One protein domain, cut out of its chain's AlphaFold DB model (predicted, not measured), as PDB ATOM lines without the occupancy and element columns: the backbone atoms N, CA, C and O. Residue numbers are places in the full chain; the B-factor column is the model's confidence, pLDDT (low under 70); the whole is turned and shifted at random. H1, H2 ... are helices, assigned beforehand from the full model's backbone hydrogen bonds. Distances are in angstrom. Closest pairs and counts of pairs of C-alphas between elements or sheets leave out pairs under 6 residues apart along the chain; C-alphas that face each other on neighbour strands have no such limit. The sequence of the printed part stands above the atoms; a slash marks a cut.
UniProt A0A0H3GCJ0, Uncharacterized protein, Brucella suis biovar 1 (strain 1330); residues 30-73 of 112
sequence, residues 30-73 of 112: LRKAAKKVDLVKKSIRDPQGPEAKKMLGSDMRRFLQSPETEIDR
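AT A GLANCE: This is residues 30 to 73 of the 112 residues of an uncharacterized protein of Brucella suis biovar 1 (strain 1330) (UniProt A0A0H3GCJ0). What would one see first? A loose zigzag of one long helix and three short ones: H1 makes one end of the long axis, H2 packs at a steep angle on its residues 39 to 44, H3 comes next, and H4 turns off from H3 at the far end. Residues 30 to 35 of H1 stick out free. What is it made of? The printed part has 44 residues with four named helices, in the order H1, H2, H3, H4, and no named strand; its class is all helix. How large and how dense is it? It is loose, with a radius of gyration of the C-alphas of 11.7 A, and the C-alphas span 40 by 17 by 14 A.

HOW THE PARTS SIT: How do the first two helices stand? H1, residues 30 to 45, touches H2, residues 50 to 55, with its residues 39 to 44 alone. The closest C-alphas, those of Ser 43 and Ala 52, are 4.1 A apart, and the two helices run opposite ways at a steep tilt of 59 degrees. Where does the next helix come? H3, residues 58 to 65, is close but not clearly touching to H2, with the closest C-alphas, those of Ala 52 and Arg 61, 7.2 A apart. It is also close but not clearly touching to H1, where the closest C-alphas, those of Ile 44 and Leu 64, are 7.1 A apart. And the last one? H4, residues 67 to 73, and H3 only just touch, only at the corner by their link, with 3 pairs of C-alphas within 8 A; the closest, those of Phe 63 and Glu 70, are 5.8 A apart. They run opposite ways at a steep tilt of 54 degrees, and H4 is apart from H1 and H2. What do the backbones show? In H1, H2, H3 and H4 every O i to N i+4 pair is within hydrogen-bond range.

IN THESE COORDINATES: Where does the first helix lie? H1 runs from C-alpha 30 at (260.890, 305.579, 310.421) to C-alpha 45 at (255.890, 298.219, 289.661), 22.6 A. Where are the short ones? H2 spans 8.8 A from its first C-alpha at (266.794, 293.835, 289.828), H3 spans 10.6 A, and H4 spans 9.9 A, ending at C-alpha 73 at (247.934, 276.988, 287.371).

THE WHOLE: How far does it reach? The two C-alphas farthest apart, those of Arg 31 and Asp 72, are 39.6 A apart. Is anything cut or long? The printed part has no cut, and the links H1 to H2, H2 to H3 and H3 to H4 are tight. How sure is the model? The mean pLDDT of the printed part is 89.4, and no printed residue is under 70.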
ATOM      1  N   LEU A  30     261.914 305.104 311.359       86.75
ATOM      2  CA  LEU A  30     260.890 305.579 310.421       86.75
ATOM      3  C   LEU A  30     261.484 305.889 309.042       86.75
ATOM      4  O   LEU A  30     260.917 305.514 308.013       86.75
ATOM      5  N   ARG A  31     262.662 306.514 308.999       89.38
ATOM      6  CA  ARG A  31     263.375 306.796 307.748       89.38
ATOM      7  C   ARG A  31     263.800 305.509 307.037       89.38
ATOM      8  O   ARG A  31     263.701 305.429 305.812       89.38
ATOM      9  N   LYS A  32     264.256 304.488 307.770       89.62
ATOM     10  CA  LYS A  32     264.565 303.161 307.207       89.62
ATOM     11  C   LYS A  32     263.304 302.473 306.681       89.62
ATOM     12  O   LYS A  32     263.341 301.913 305.586       89.62
ATOM     13  N   ALA A  33     262.199 302.535 307.421       88.62
ATOM     14  CA  ALA A  33     260.922 301.964 307.008       88.62
ATOM     15  C   ALA A  33     260.403 302.621 305.719       88.62
ATOM     16  O   ALA A  33     260.059 301.910 304.777       88.62
ATOM     17  N   ALA A  34     260.451 303.953 305.621       90.75
ATOM     18  CA  ALA A  34     260.062 304.683 304.414       90.75
ATOM     19  C   ALA A  34     260.867 304.235 303.179       90.75
ATOM     20  O   ALA A  34     260.292 303.933 302.134       90.75
ATOM     21  N   LYS A  35     262.190 304.074 303.320       91.06
ATOM     22  CA  LYS A  35     263.046 303.554 302.239       91.06
ATOM     23  C   LYS A  35     262.665 302.132 301.818       91.06
ATOM     24  O   LYS A  35     262.685 301.829 300.628       91.06
ATOM     25  N   LYS A  36     262.314 301.260 302.771       89.50
ATOM     26  CA  LYS A  36     261.835 299.901 302.466       89.50
ATOM     27  C   LYS A  36     260.508 299.933 301.709       89.50
ATOM     28  O   LYS A  36     260.358 299.188 300.749       89.50
ATOM     29  N   VAL A  37     259.582 300.811 302.092       89.94
ATOM     30  CA  VAL A  37     258.298 300.979 301.392       89.94
ATOM     31  C   VAL A  37     258.517 301.420 299.945       89.94
ATOM     32  O   VAL A  37     257.931 300.834 299.037       89.94
ATOM     33  N   ASP A  38     259.411 302.378 299.704       90.81
ATOM     34  CA  ASP A  38     259.753 302.799 298.341       90.81
ATOM     35  C   ASP A  38     260.380 301.667 297.518       90.81
ATOM     36  O   ASP A  38     260.087 301.523 296.328       90.81
ATOM     37  N   LEU A  39     261.218 300.836 298.142       88.50
ATOM     38  CA  LEU A  39     261.839 299.685 297.488       88.50
ATOM     39  C   LEU A  39     260.802 298.614 297.117       88.50
ATOM     40  O   LEU A  39     260.815 298.103 295.995       88.50
ATOM     41  N   VAL A  40     259.856 298.333 298.017       89.94
ATOM     42  CA  VAL A  40     258.718 297.440 297.760       89.94
ATOM     43  C   VAL A  40     257.856 297.991 296.628       89.94
ATOM     44  O   VAL A  40     257.546 297.265 295.687       89.94
ATOM     45  N   LYS A  41     257.528 299.286 296.651       90.50
ATOM     46  CA  LYS A  41     256.737 299.940 295.600       90.50
ATOM     47  C   LYS A  41     257.396 299.811 294.226       90.50
ATOM     48  O   LYS A  41     256.722 299.486 293.252       90.50
ATOM     49  N   LYS A  42     258.711 300.037 294.141       90.94
ATOM     50  CA  LYS A  42     259.478 299.842 292.899       90.94
ATOM     51  C   LYS A  42     259.456 298.384 292.447       90.94
ATOM     52  O   LYS A  42     259.250 298.129 291.268       90.94
ATOM     53  N   SER A  43     259.602 297.455 293.388       90.19
ATOM     54  CA  SER A  43     259.597 296.013 293.123       90.19
ATOM     55  C   SER A  43     258.245 295.502 292.619       90.19
ATOM     56  O   SER A  43     258.204 294.611 291.782       90.19
ATOM     57  N   ILE A  44     257.135 296.067 293.099       89.69
ATOM     58  CA  ILE A  44     255.791 295.731 292.607       89.69
ATOM     59  C   ILE A  44     255.557 296.323 291.214       89.69
ATOM     60  O   ILE A  44     254.952 295.672 290.368       89.69
ATOM     61  N   ARG A  45     256.042 297.547 290.962       90.44
ATOM     62  CA  ARG A  45     255.890 298.219 289.661       90.44
ATOM     63  C   ARG A  45     256.669 297.522 288.543       90.44
ATOM     64  O   ARG A  45     256.190 297.496 287.415       90.44
ATOM     65  N   ASP A  46     257.856 297.005 288.849       91.75
ATOM     66  CA  ASP A  46     258.670 296.210 287.929       91.75
ATOM     67  C   ASP A  46     259.067 294.872 288.580       91.75
ATOM     68  O   ASP A  46     260.154 294.755 289.161       91.75
ATOM     69  N   PRO A  47     258.202 293.845 288.484       88.12
ATOM     70  CA  PRO A  47     258.430 292.554 289.124       88.12
ATOM     71  C   PRO A  47     259.576 291.735 288.499       88.12
ATOM     72  O   PRO A  47     260.017 290.757 289.108       88.12
ATOM     73  N   GLN A  48     260.101 292.115 287.325       88.50
ATOM     74  CA  GLN A  48     261.266 291.468 286.691       88.50
ATOM     75  C   GLN A  48     262.580 292.230 286.913       88.50
ATOM     76  O   GLN A  48     263.669 291.688 286.664       88.50
ATOM     77  N   GLY A  49     262.479 293.449 287.435       90.25
ATOM     78  CA  GLY A  49     263.598 294.312 287.753       90.25
ATOM     79  C   GLY A  49     264.554 293.735 288.803       90.25
ATOM     80  O   GLY A  49     264.224 292.808 289.557       90.25
ATOM     81  N   PRO A  50     265.773 294.291 288.889       89.31
ATOM     82  CA  PRO A  50     266.794 293.835 289.828       89.31
ATOM     83  C   PRO A  50     266.362 293.986 291.294       89.31
ATOM     84  O   PRO A  50     266.727 293.152 292.118       89.31
ATOM     85  N   GLU A  51     265.556 295.003 291.617       87.00
ATOM     86  CA  GLU A  51     265.059 295.209 292.983       87.00
ATOM     87  C   GLU A  51     264.005 294.173 293.371       87.00
ATOM     88  O   GLU A  51     264.110 293.560 294.434       87.00
ATOM     89  N   ALA A  52     263.067 293.864 292.472       88.44
ATOM     90  CA  ALA A  52     262.101 292.797 292.690       88.44
ATOM     91  C   ALA A  52     262.776 291.436 292.854       88.44
ATOM     92  O   ALA A  52     262.381 290.663 293.719       88.44
ATOM     93  N   LYS A  53     263.834 291.142 292.090       88.62
ATOM     94  CA  LYS A  53     264.614 289.899 292.241       88.62
ATOM     95  C   LYS A  53     265.234 289.738 293.631       88.62
ATOM     96  O   LYS A  53     265.378 288.608 294.086       88.62
ATOM     97  N   LYS A  54     265.604 290.843 294.283       88.12
ATOM     98  CA  LYS A  54     266.164 290.846 295.643       88.12
ATOM     99  C   LYS A  54     265.084 290.814 296.723       88.12
ATOM    100  O   LYS A  54     265.299 290.221 297.773       88.12
ATOM    101  N   MET A  55     263.957 291.482 296.484       86.88
ATOM    102  CA  MET A  55     262.911 291.713 297.483       86.88
ATOM    103  C   MET A  55     261.768 290.699 297.455       86.88
ATOM    104  O   MET A  55     261.172 290.426 298.493       86.88
ATOM    105  N   LEU A  56     261.428 290.183 296.278       89.12
ATOM    106  CA  LEU A  56     260.247 289.364 296.046       89.12
ATOM    107  C   LEU A  56     260.651 287.938 295.660       89.12
ATOM    108  O   LEU A  56     261.477 287.707 294.769       89.12
ATOM    109  N   GLY A  57     260.000 286.964 296.298       89.69
ATOM    110  CA  GLY A  57     260.107 285.556 295.923       89.69
ATOM    111  C   GLY A  57     259.689 285.312 294.468       89.69
ATOM    112  O   GLY A  57     258.980 286.121 293.865       89.69
ATOM    113  N   SER A  58     260.133 284.196 293.886       88.69
ATOM    114  CA  SER A  58     259.800 283.824 292.501       88.69
ATOM    115  C   SER A  58     258.297 283.796 292.241       88.69
ATOM    116  O   SER A  58     257.856 284.275 291.200       88.69
ATOM    117  N   ASP A  59     257.526 283.286 293.197       87.50
ATOM    118  CA  ASP A  59     256.088 283.073 293.035       87.50
ATOM    119  C   ASP A  59     255.340 284.403 293.058       87.50
ATOM    120  O   ASP A  59     254.534 284.674 292.175       87.50
ATOM    121  N   MET A  60     255.708 285.294 293.984       87.69
ATOM    122  CA  MET A  60     255.180 286.659 294.034       87.69
ATOM    123  C   MET A  60     255.498 287.426 292.745       87.69
ATOM    124  O   MET A  60     254.646 288.131 292.218       87.69
ATOM    125  N   ARG A  61     256.711 287.268 292.196       91.50
ATOM    126  CA  ARG A  61     257.092 287.908 290.928       91.50
ATOM    127  C   ARG A  61     256.300 287.372 289.740       91.50
ATOM    128  O   ARG A  61     255.861 288.166 288.914       91.50
ATOM    129  N   ARG A  62     256.099 286.053 289.654       89.81
ATOM    130  CA  ARG A  62     255.273 285.431 288.605       89.81
ATOM    131  C   ARG A  62     253.818 285.868 288.712       89.81
ATOM    132  O   ARG A  62     253.238 286.253 287.704       89.81
ATOM    133  N   PHE A  63     253.276 285.895 289.926       91.25
ATOM    134  CA  PHE A  63     251.911 286.337 290.182       91.25
ATOM    135  C   PHE A  63     251.700 287.812 289.821       91.25
ATOM    136  O   PHE A  63     250.733 288.145 289.151       91.25
ATOM    137  N   LEU A  64     252.626 288.704 290.196       91.12
ATOM    138  CA  LEU A  64     252.551 290.122 289.822       91.12
ATOM    139  C   LEU A  64     252.706 290.355 288.312       91.12
ATOM    140  O   LEU A  64     252.236 291.368 287.804       91.12
ATOM    141  N   GLN A  65     253.378 289.446 287.601       90.25
ATOM    142  CA  GLN A  65     253.564 289.538 286.154       90.25
ATOM    143  C   GLN A  65     252.365 288.999 285.367       90.25
ATOM    144  O   GLN A  65     251.967 289.619 284.386       90.25
ATOM    145  N   SER A  66     251.830 287.840 285.754       90.75
ATOM    146  CA  SER A  66     250.691 287.205 285.090       90.75
ATOM    147  C   SER A  66     249.772 286.550 286.126       90.75
ATOM    148  O   SER A  66     249.862 285.339 286.362       90.75
ATOM    149  N   PRO A  67     248.910 287.343 286.786       89.06
ATOM    150  CA  PRO A  67     248.076 286.848 287.875       89.06
ATOM    151  C   PRO A  67     247.086 285.791 287.387       89.06
ATOM    152  O   PRO A  67     246.947 284.758 288.032       89.06
ATOM    153  N   GLU A  68     246.470 285.993 286.219       89.75
ATOM    154  CA  GLU A  68     245.524 285.038 285.626       89.75
ATOM    155  C   GLU A  68     246.178 283.671 285.398       89.75
ATOM    156  O   GLU A  68     245.664 282.652 285.846       89.75
ATOM    157  N   THR A  69     247.380 283.645 284.812       91.81
ATOM    158  CA  THR A  69     248.092 282.388 284.537       91.81
ATOM    159  C   THR A  69     248.465 281.623 285.806       91.81
ATOM    160  O   THR A  69     248.396 280.392 285.822       91.81
ATOM    161  N   GLU A  70     248.894 282.308 286.869       89.69
ATOM    162  CA  GLU A  70     249.230 281.623 288.124       89.69
ATOM    163  C   GLU A  70     247.982 281.195 288.907       89.69
ATOM    164  O   GLU A  70     248.007 280.135 289.535       89.69
ATOM    165  N   ILE A  71     246.878 281.946 288.821       87.25
ATOM    166  CA  ILE A  71     245.576 281.515 289.354       87.25
ATOM    167  C   ILE A  71     245.115 280.249 288.631       87.25
ATOM    168  O   ILE A  71     244.792 279.259 289.285       87.25
ATOM    169  N   ASP A  72     245.169 280.227 287.300       89.38
ATOM    170  CA  ASP A  72     244.803 279.052 286.509       89.38
ATOM    171  C   ASP A  72     245.693 277.854 286.835       89.38
ATOM    172  O   ASP A  72     245.205 276.739 287.022       89.38
ATOM    173  N   ARG A  73     247.011 278.055 286.963       87.81
ATOM    174  CA  ARG A  73     247.934 276.988 287.371       87.81
ATOM    175  C   ARG A  73     247.579 276.445 288.753       87.81
ATOM    176  O   ARG A  73     247.604 275.227 288.946       87.81
TER     177      ARG A  73